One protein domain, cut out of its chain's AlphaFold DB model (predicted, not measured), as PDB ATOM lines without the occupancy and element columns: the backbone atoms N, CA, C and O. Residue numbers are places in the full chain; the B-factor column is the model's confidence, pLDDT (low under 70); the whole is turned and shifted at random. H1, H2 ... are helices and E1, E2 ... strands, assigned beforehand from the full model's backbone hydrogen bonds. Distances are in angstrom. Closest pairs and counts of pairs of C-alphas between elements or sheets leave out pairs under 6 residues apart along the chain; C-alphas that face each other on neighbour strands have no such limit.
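What this domain is: This is residues 6 to 72 of the 82 residues of an uncharacterized protein of Clostridium sp. FS41 (UniProt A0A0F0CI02). Helix H2 runs through the middle of a small helical domain: H3 folds back along its far part as a helical hairpin, and the long H4 crosses H2 steeply. At the beginning of H2, the short H1 packs about perpendicular on residues 22 to 24, and the loop between H1 and H2 holds the little strand E1. The printed part has 67 residues, with four named helices and one named strand in the order H1, E1, H2, H3, H4, and the class is mostly helix. The whole is compact, with a radius of gyration of the C-alphas of 11.9 A and spans of 31 by 27 by 18 A.

How they stand to each other: H1, residues 6 to 12, touches H2, residues 22 to 35, with residues 22 to 24 of H2 alone. Their closest C-alphas, those of Met 11 and Tyr 23, are 4.8 A apart, and their lines are about perpendicular at 89 degrees. E1, residues 19 to 21, pairs with no named strand, but residues 15 to 16 pair with it, antiparallel. H2 is the hub, touching three helices. Residues 30 to 34 of H2 touch H3, residues 40 to 48, at a shallow tilt of 31 degrees, opposite ways, as a hairpin; the closest C-alphas, those of Phe 33 and Gly 40, are 4.4 A apart. Residues 27 to 31 of H2 touch H4, residues 53 to 69, at a steep tilt of 66 degrees, the same way; the closest C-alphas, those of Glu 31 and Leu 63, are 6.6 A apart. H3 and H4 are close but not clearly touching, with the C-alphas of Leu 48 and Lys 56 the closest at 6.1 A. H1 and H4 are also close but not clearly touching, with the C-alphas of Leu 8 and Ala 55 the closest at 7.5 A. H1 and H3 are apart. The helix packing is mostly crossed, but only just: of 3 touching pairs, 1 is at a shallow tilt. Every O i to N i+4 pair is within hydrogen-bond range in H1, H2, H3 and H4.

Where its parts are: H1 begins at C-alpha 6, at (-21.311, 4.518, -13.372). H2 is 20.2 A from first to last C-alpha and begins at C-alpha 22, at (-28.987, 9.448, -23.321). H3 is 12.4 A long, and H4 is 24.4 A long, ending at C-alpha 69, at (-45.491, -1.989, -18.047).

The domain as a whole: The two C-alphas farthest apart, those of Val 13 and Ser 38, are 32.1 A apart. The printed part has no cut. The links E1 to H2, H2 to H3 and H3 to H4 are tight, and the link H1 to E1 is short. The mean pLDDT of the printed part is 94.4, and no printed residue is under 70.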
ATOM      1  N   SER A   6     -21.611   3.082 -13.422       97.06
ATOM      2  CA  SER A   6     -21.311   4.518 -13.372       97.06
ATOM      3  C   SER A   6     -21.522   5.202 -14.725       97.06
ATOM      4  O   SER A   6     -21.901   6.371 -14.769       97.06
ATOM      5  N   ASP A   7     -21.295   4.496 -15.832       97.69
ATOM      6  CA  ASP A   7     -21.531   5.037 -17.168       97.69
ATOM      7  C   ASP A   7     -23.030   5.083 -17.500       97.69
ATOM      8  O   ASP A   7     -23.471   6.068 -18.090       97.69
ATOM      9  N   LEU A   8     -23.836   4.122 -17.018       96.25
ATOM     10  CA  LEU A   8     -25.305   4.227 -17.064       96.25
ATOM     11  C   LEU A   8     -25.805   5.461 -16.309       96.25
ATOM     12  O   LEU A   8     -26.657   6.191 -16.812       96.25
ATOM     13  N   ASP A   9     -25.265   5.731 -15.120       96.19
ATOM     14  CA  ASP A   9     -25.672   6.897 -14.333       96.19
ATOM     15  C   ASP A   9     -25.273   8.218 -14.997       96.19
ATOM     16  O   ASP A   9     -26.047   9.176 -14.986       96.19
ATOM     17  N   LYS A  10     -24.108   8.269 -15.657       97.69
ATOM     18  CA  LYS A  10     -23.722   9.434 -16.471       97.69
ATOM     19  C   LYS A  10     -24.690   9.664 -17.631       97.69
ATOM     20  O   LYS A  10     -24.990  10.815 -17.939       97.69
ATOM     21  N   MET A  11     -25.209   8.603 -18.252       97.62
ATOM     22  CA  MET A  11     -26.175   8.732 -19.347       97.62
ATOM     23  C   MET A  11     -27.492   9.383 -18.902       97.62
ATOM     24  O   MET A  11     -28.119  10.065 -19.708       97.62
ATOM     25  N   LYS A  12     -27.893   9.230 -17.631       96.75
ATOM     26  CA  LYS A  12     -29.118   9.844 -17.083       96.75
ATOM     27  C   LYS A  12     -29.042  11.370 -16.987       96.75
ATOM     28  O   LYS A  12     -30.075  12.028 -17.005       96.75
ATOM     29  N   VAL A  13     -27.838  11.935 -16.895       96.94
ATOM     30  CA  VAL A  13     -27.614  13.394 -16.829       96.94
ATOM     31  C   VAL A  13     -27.097  13.979 -18.143       96.94
ATOM     32  O   VAL A  13     -26.785  15.165 -18.219       96.94
ATOM     33  N   GLN A  14     -26.958  13.147 -19.175       97.38
ATOM     34  CA  GLN A  14     -26.509  13.570 -20.491       97.38
ATOM     35  C   GLN A  14     -27.715  13.930 -21.361       97.38
ATOM     36  O   GLN A  14     -28.402  13.036 -21.857       97.38
ATOM     37  N   ASP A  15     -27.923  15.226 -21.590       96.81
ATOM     38  CA  ASP A  15     -28.991  15.739 -22.454       96.81
ATOM     39  C   ASP A  15     -28.946  15.115 -23.858       96.81
ATOM     40  O   ASP A  15     -27.892  15.063 -24.506       96.81
ATOM     41  N   MET A  16     -30.104  14.659 -24.351       96.31
ATOM     42  CA  MET A  16     -30.204  14.041 -25.676       96.31
ATOM     43  C   MET A  16     -31.567  14.246 -26.363       96.31
ATOM     44  O   MET A  16     -32.310  13.283 -26.558       96.31
ATOM     45  N   PRO A  17     -31.892  15.466 -26.830       94.06
ATOM     46  CA  PRO A  17     -33.139  15.717 -27.552       94.06
ATOM     47  C   PRO A  17     -33.287  14.825 -28.805       94.06
ATOM     48  O   PRO A  17     -32.302  14.610 -29.517       94.06
ATOM     49  N   PRO A  18     -34.496  14.320 -29.125       93.62
ATOM     50  CA  PRO A  18     -35.787  14.612 -28.490       93.62
ATOM     51  C   PRO A  18     -36.084  13.791 -27.222       93.62
ATOM     52  O   PRO A  18     -37.169  13.924 -26.665       93.62
ATOM     53  N   PHE A  19     -35.160  12.936 -26.785       95.44
ATOM     54  CA  PHE A  19     -35.284  12.169 -25.550       95.44
ATOM     55  C   PHE A  19     -34.885  13.032 -24.350       95.44
ATOM     56  O   PHE A  19     -34.167  14.024 -24.493       95.44
ATOM     57  N   GLU A  20     -35.347  12.652 -23.160       95.19
ATOM     58  CA  GLU A  20     -34.987  13.353 -21.925       95.19
ATOM     59  C   GLU A  20     -33.469  13.329 -21.700       95.19
ATOM     60  O   GLU A  20     -32.858  14.359 -21.428       95.19
ATOM     61  N   ASN A  21     -32.846  12.165 -21.890       98.00
ATOM     62  CA  ASN A  21     -31.410  11.972 -21.742       98.00
ATOM     63  C   ASN A  21     -30.924  10.762 -22.566       98.00
ATOM     64  O   ASN A  21     -31.705  10.039 -23.196       98.00
ATOM     65  N   ALA A  22     -29.608  10.543 -22.581       98.00
ATOM     66  CA  ALA A  22     -28.987   9.448 -23.321       98.00
ATOM     67  C   ALA A  22     -29.410   8.060 -22.814       98.00
ATOM     68  O   ALA A  22     -29.453   7.113 -23.604       98.00
ATOM     69  N   TYR A  23     -29.737   7.942 -21.523       98.06
ATOM     70  CA  TYR A  23     -30.238   6.705 -20.927       98.06
ATOM     71  C   TYR A  23     -31.610   6.333 -21.499       98.06
ATOM     72  O   TYR A  23     -31.785   5.208 -21.960       98.06
ATOM     73  N   GLU A  24     -32.538   7.287 -21.588       97.94
ATOM     74  CA  GLU A  24     -33.863   7.048 -22.167       97.94
ATOM     75  C   GLU A  24     -33.791   6.636 -23.633       97.94
ATOM     76  O   GLU A  24     -34.433   5.666 -24.036       97.94
ATOM     77  N   ARG A  25     -32.944   7.300 -24.429       97.62
ATOM     78  CA  ARG A  25     -32.710   6.874 -25.815       97.62
ATOM     79  C   ARG A  25     -32.205   5.430 -25.876       97.62
ATOM     80  O   ARG A  25     -32.618   4.674 -26.753       97.62
ATOM     81  N   PHE A  26     -31.259   5.071 -25.011       97.81
ATOM     82  CA  PHE A  26     -30.672   3.735 -25.002       97.81
ATOM     83  C   PHE A  26     -31.699   2.672 -24.615       97.81
ATOM     84  O   PHE A  26     -31.827   1.680 -25.324       97.81
ATOM     85  N   MET A  27     -32.480   2.902 -23.563       97.75
ATOM     86  CA  MET A  27     -33.513   1.958 -23.148       97.75
ATOM     87  C   MET A  27     -34.611   1.798 -24.208       97.75
ATOM     88  O   MET A  27     -34.938   0.664 -24.549       97.75
ATOM     89  N   MET A  28     -35.079   2.889 -24.827       95.81
ATOM     90  CA  MET A  28     -36.046   2.807 -25.933       95.81
ATOM     91  C   MET A  28     -35.505   2.029 -27.141       95.81
ATOM     92  O   MET A  28     -36.255   1.314 -27.800       95.81
ATOM     93  N   LEU A  29     -34.204   2.134 -27.436       95.94
ATOM     94  CA  LEU A  29     -33.569   1.330 -28.486       95.94
ATOM     95  C   LEU A  29     -33.614  -0.169 -28.153       95.94
ATOM     96  O   LEU A  29     -33.901  -0.982 -29.028       95.94
ATOM     97  N   LEU A  30     -33.330  -0.538 -26.901       96.44
ATOM     98  CA  LEU A  30     -33.388  -1.936 -26.469       96.44
ATOM     99  C   LEU A  30     -34.823  -2.475 -26.466       96.44
ATOM    100  O   LEU A  30     -35.031  -3.625 -26.842       96.44
ATOM    101  N   GLU A  31     -35.807  -1.656 -26.094       94.69
ATOM    102  CA  GLU A  31     -37.230  -1.995 -26.202       94.69
ATOM    103  C   GLU A  31     -37.634  -2.255 -27.660       94.69
ATOM    104  O   GLU A  31     -38.250  -3.281 -27.951       94.69
ATOM    105  N   ASP A  32     -37.233  -1.381 -28.591       93.81
ATOM    106  CA  ASP A  32     -37.490  -1.556 -30.026       93.81
ATOM    107  C   ASP A  32     -36.851  -2.846 -30.560       93.81
ATOM    108  O   ASP A  32     -37.508  -3.634 -31.246       93.81
ATOM    109  N   PHE A  33     -35.601  -3.126 -30.175       94.62
ATOM    110  CA  PHE A  33     -34.956  -4.396 -30.501       94.62
ATOM    111  C   PHE A  33     -35.735  -5.580 -29.939       94.62
ATOM    112  O   PHE A  33     -35.980  -6.529 -30.678       94.62
ATOM    113  N   TYR A  34     -36.163  -5.523 -28.679       92.38
ATOM    114  CA  TYR A  34     -36.880  -6.620 -28.035       92.38
ATOM    115  C   TYR A  34     -38.223  -6.932 -28.712       92.38
ATOM    116  O   TYR A  34     -38.594  -8.093 -28.867       92.38
ATOM    117  N   ILE A  35     -38.945  -5.897 -29.151       89.56
ATOM    118  CA  ILE A  35     -40.251  -6.019 -29.816       89.56
ATOM    119  C   ILE A  35     -40.104  -6.460 -31.282       89.56
ATOM    120  O   ILE A  35     -41.045  -7.002 -31.880       89.56
ATOM    121  N   CYS A  36     -38.940  -6.233 -31.889       86.00
ATOM    122  CA  CYS A  36     -38.701  -6.548 -33.288       86.00
ATOM    123  C   CYS A  36     -38.835  -8.057 -33.574       86.00
ATOM    124  O   CYS A  36     -38.348  -8.916 -32.845       86.00
ATOM    125  N   LYS A  37     -39.498  -8.395 -34.689       70.38
ATOM    126  CA  LYS A  37     -39.858  -9.782 -35.049       70.38
ATOM    127  C   LYS A  37     -38.682 -10.647 -35.505       70.38
ATOM    128  O   LYS A  37     -38.846 -11.860 -35.625       70.38
ATOM    129  N   SER A  38     -37.533 -10.052 -35.805       83.25
ATOM    130  CA  SER A  38     -36.314 -10.772 -36.157       83.25
ATOM    131  C   SER A  38     -35.165 -10.266 -35.299       83.25
ATOM    132  O   SER A  38     -35.118  -9.078 -34.992       83.25
ATOM    133  N   ASP A  39     -34.256 -11.172 -34.926       85.00
ATOM    134  CA  ASP A  39     -32.904 -10.896 -34.407       85.00
ATOM    135  C   ASP A  39     -32.763  -9.921 -33.214       85.00
ATOM    136  O   ASP A  39     -31.646  -9.584 -32.826       85.00
ATOM    137  N   GLY A  40     -33.867  -9.523 -32.582       90.06
ATOM    138  CA  GLY A  40     -33.913  -8.550 -31.494       90.06
ATOM    139  C   GLY A  40     -33.026  -8.897 -30.305       90.06
ATOM    140  O   GLY A  40     -32.211  -8.086 -29.868       90.06
ATOM    141  N   GLU A  41     -33.126 -10.136 -29.824       90.50
ATOM    142  CA  GLU A  41     -32.317 -10.608 -28.698       90.50
ATOM    143  C   GLU A  41     -30.817 -10.602 -29.007       90.50
ATOM    144  O   GLU A  41     -30.019 -10.247 -28.143       90.50
ATOM    145  N   GLU A  42     -30.419 -10.939 -30.237       92.31
ATOM    146  CA  GLU A  42     -29.010 -10.918 -30.647       92.31
ATOM    147  C   GLU A  42     -28.465  -9.489 -30.728       92.31
ATOM    148  O   GLU A  42     -27.334  -9.231 -30.318       92.31
ATOM    149  N   ARG A  43     -29.284  -8.524 -31.165       94.19
ATOM    150  CA  ARG A  43     -28.903  -7.104 -31.138       94.19
ATOM    151  C   ARG A  43     -28.720  -6.593 -29.716       94.19
ATOM    152  O   ARG A  43     -27.759  -5.876 -29.452       94.19
ATOM    153  N   ILE A  44     -29.602  -6.986 -28.798       95.31
ATOM    154  CA  ILE A  44     -29.470  -6.628 -27.380       95.31
ATOM    155  C   ILE A  44     -28.200  -7.255 -26.805       95.31
ATOM    156  O   ILE A  44     -27.409  -6.540 -26.199       95.31
ATOM    157  N   LYS A  45     -27.946  -8.547 -27.048       94.44
ATOM    158  CA  LYS A  45     -26.702  -9.215 -26.625       94.44
ATOM    159  C   LYS A  45     -25.467  -8.461 -27.111       94.44
ATOM    160  O   LYS A  45     -24.589  -8.175 -26.304       94.44
ATOM    161  N   HIS A  46     -25.433  -8.074 -28.385       94.81
ATOM    162  CA  HIS A  46     -24.315  -7.323 -28.952       94.81
ATOM    163  C   HIS A  46     -24.138  -5.929 -28.324       94.81
ATOM    164  O   HIS A  46     -23.016  -5.488 -28.082       94.81
ATOM    165  N   GLU A  47     -25.228  -5.230 -28.001       95.50
ATOM    166  CA  GLU A  47     -25.136  -3.979 -27.240       95.50
ATOM    167  C   GLU A  47     -24.606  -4.213 -25.817       95.50
ATOM    168  O   GLU A  47     -23.779  -3.437 -25.332       95.50
ATOM    169  N   LEU A  48     -25.017  -5.312 -25.178       96.19
ATOM    170  CA  LEU A  48     -24.599  -5.704 -23.833       96.19
ATOM    171  C   LEU A  48     -23.133  -6.162 -23.743       96.19
ATOM    172  O   LEU A  48     -22.544  -6.048 -22.671       96.19
ATOM    173  N   GLU A  49     -22.492  -6.589 -24.836       95.69
ATOM    174  CA  GLU A  49     -21.051  -6.928 -24.870       95.69
ATOM    175  C   GLU A  49     -20.146  -5.756 -24.457       95.69
ATOM    176  O   GLU A  49     -19.001  -5.953 -24.041       95.69
ATOM    177  N   LYS A  50     -20.653  -4.525 -24.559       96.12
ATOM    178  CA  LYS A  50     -19.923  -3.304 -24.206       96.12
ATOM    179  C   LYS A  50     -19.932  -3.022 -22.700       96.12
ATOM    180  O   LYS A  50     -19.208  -2.127 -22.270       96.12
ATOM    181  N   TRP A  51     -20.728  -3.752 -21.923       97.25
ATOM    182  CA  TRP A  51     -20.992  -3.507 -20.507       97.25
ATOM    183  C   TRP A  51     -20.393  -4.597 -19.615       97.25
ATOM    184  O   TRP A  51     -20.175  -5.729 -20.053       97.25
ATOM    185  N   ASP A  52     -20.109  -4.256 -18.362       97.19
ATOM    186  CA  ASP A  52     -19.786  -5.235 -17.329       97.19
ATOM    187  C   ASP A  52     -21.041  -5.975 -16.855       97.19
ATOM    188  O   ASP A  52     -22.175  -5.604 -17.165       97.19
ATOM    189  N   ASP A  53     -20.843  -7.073 -16.131       95.19
ATOM    190  CA  ASP A  53     -21.947  -7.960 -15.764       95.19
ATOM    191  C   ASP A  53     -22.940  -7.284 -14.807       95.19
ATOM    192  O   ASP A  53     -24.145  -7.501 -14.914       95.19
ATOM    193  N   GLU A  54     -22.466  -6.393 -13.931       96.00
ATOM    194  CA  GLU A  54     -23.342  -5.617 -13.049       96.00
ATOM    195  C   GLU A  54     -24.251  -4.671 -13.850       96.00
ATOM    196  O   GLU A  54     -25.467  -4.649 -13.638       96.00
ATOM    197  N   ALA A  55     -23.695  -3.932 -14.815       97.00
ATOM    198  CA  ALA A  55     -24.472  -3.054 -15.679       97.00
ATOM    199  C   ALA A  55     -25.434  -3.837 -16.574       97.00
ATOM    200  O   ALA A  55     -26.587  -3.427 -16.710       97.00
ATOM    201  N   LYS A  56     -25.019  -4.983 -17.137       96.75
ATOM    202  CA  LYS A  56     -25.916  -5.854 -17.920       96.75
ATOM    203  C   LYS A  56     -27.149  -6.246 -17.117       96.75
ATOM    204  O   LYS A  56     -28.262  -6.091 -17.616       96.75
ATOM    205  N   ILE A  57     -26.962  -6.693 -15.874       95.44
ATOM    206  CA  ILE A  57     -28.067  -7.077 -14.987       95.44
ATOM    207  C   ILE A  57     -29.018  -5.895 -14.771       95.44
ATOM    208  O   ILE A  57     -30.235  -6.063 -14.873       95.44
ATOM    209  N   GLN A  58     -28.494  -4.692 -14.514       96.88
ATOM    210  CA  GLN A  58     -29.338  -3.505 -14.343       96.88
ATOM    211  C   GLN A  58     -30.112  -3.147 -15.617       96.88
ATOM    212  O   GLN A  58     -31.311  -2.876 -15.546       96.88
ATOM    213  N   ILE A  59     -29.459  -3.191 -16.780       97.56
ATOM    214  CA  ILE A  59     -30.091  -2.902 -18.074       97.56
ATOM    215  C   ILE A  59     -31.207  -3.912 -18.363       97.56
ATOM    216  O   ILE A  59     -32.315  -3.513 -18.718       97.56
ATOM    217  N   ILE A  60     -30.946  -5.211 -18.177       96.12
ATOM    218  CA  ILE A  60     -31.925  -6.280 -18.423       96.12
ATOM    219  C   ILE A  60     -33.117  -6.157 -17.470       96.12
ATOM    220  O   ILE A  60     -34.259  -6.299 -17.906       96.12
ATOM    221  N   ASN A  61     -32.877  -5.864 -16.189       95.44
ATOM    222  CA  ASN A  61     -33.953  -5.662 -15.220       95.44
ATOM    223  C   ASN A  61     -34.828  -4.463 -15.593       95.44
ATOM    224  O   ASN A  61     -36.050  -4.592 -15.598       95.44
ATOM    225  N   GLN A  62     -34.225  -3.337 -15.988       96.62
ATOM    226  CA  GLN A  62     -35.002  -2.183 -16.429       96.62
ATOM    227  C   GLN A  62     -35.786  -2.484 -17.710       96.62
ATOM    228  O   GLN A  62     -36.957  -2.123 -17.812       96.62
ATOM    229  N   LEU A  63     -35.164  -3.149 -18.686       95.88
ATOM    230  CA  LEU A  63     -35.823  -3.527 -19.936       95.88
ATOM    231  C   LEU A  63     -37.036  -4.424 -19.657       95.88
ATOM    232  O   LEU A  63     -38.121  -4.188 -20.182       95.88
ATOM    233  N   LYS A  64     -36.873  -5.406 -18.766       94.38
ATOM    234  CA  LYS A  64     -37.955  -6.277 -18.300       94.38
ATOM    235  C   LYS A  64     -39.102  -5.482 -17.681       94.38
ATOM    236  O   LYS A  64     -40.252  -5.746 -18.023       94.38
ATOM    237  N   GLU A  65     -38.808  -4.543 -16.781       94.75
ATOM    238  CA  GLU A  65     -39.823  -3.692 -16.149       94.75
ATOM    239  C   GLU A  65     -40.616  -2.903 -17.196       94.75
ATOM    240  O   GLU A  65     -41.843  -2.990 -17.226       94.75
ATOM    241  N   ARG A  66     -39.930  -2.242 -18.135       94.75
ATOM    242  CA  ARG A  66     -40.574  -1.454 -19.199       94.75
ATOM    243  C   ARG A  66     -41.428  -2.302 -20.139       94.75
ATOM    244  O   ARG A  66     -42.538  -1.912 -20.511       94.75
ATOM    245  N   CYS A  67     -40.955  -3.497 -20.493       92.19
ATOM    246  CA  CYS A  67     -41.746  -4.450 -21.266       92.19
ATOM    247  C   CYS A  67     -43.007  -4.881 -20.505       92.19
ATOM    248  O   CYS A  67     -44.087  -4.899 -21.092       92.19
ATOM    249  N   MET A  68     -42.900  -5.175 -19.204       91.81
ATOM    250  CA  MET A  68     -44.049  -5.551 -18.373       91.81
ATOM    251  C   MET A  68     -45.077  -4.422 -18.260       91.81
ATOM    252  O   MET A  68     -46.272  -4.680 -18.407       91.81
ATOM    253  N   GLU A  69     -44.630  -3.181 -18.061       93.62
ATOM    254  CA  GLU A  69     -45.491  -1.989 -18.047       93.62
ATOM    255  C   GLU A  69     -46.215  -1.784 -19.385       93.62
ATOM    256  O   GLU A  69     -47.374  -1.368 -19.416       93.62
ATOM    257  N   SER A  70     -45.567  -2.165 -20.487       90.00
ATOM    258  CA  SER A  70     -46.126  -2.129 -21.842       90.00
ATOM    259  C   SER A  70     -46.963  -3.368 -22.206       90.00
ATOM    260  O   SER A  70     -47.438  -3.484 -23.336       90.00
ATOM    261  N   GLY A  71     -47.157  -4.311 -21.275       90.56
ATOM    262  CA  GLY A  71     -47.932  -5.539 -21.492       90.56
ATOM    263  C   GLY A  71     -47.225  -6.607 -22.339       90.56
ATOM    264  O   GLY A  71     -47.876  -7.522 -22.845       90.56
ATOM    265  N   ILE A  72     -45.906  -6.505 -22.505       89.31
ATOM    266  CA  ILE A  72     -45.075  -7.434 -23.273       89.31
ATOM    267  C   ILE A  72     -44.493  -8.498 -22.329       89.31
ATOM    268  O   ILE A  72     -43.852  -8.193 -21.322       89.31
TER     269      ILE A  72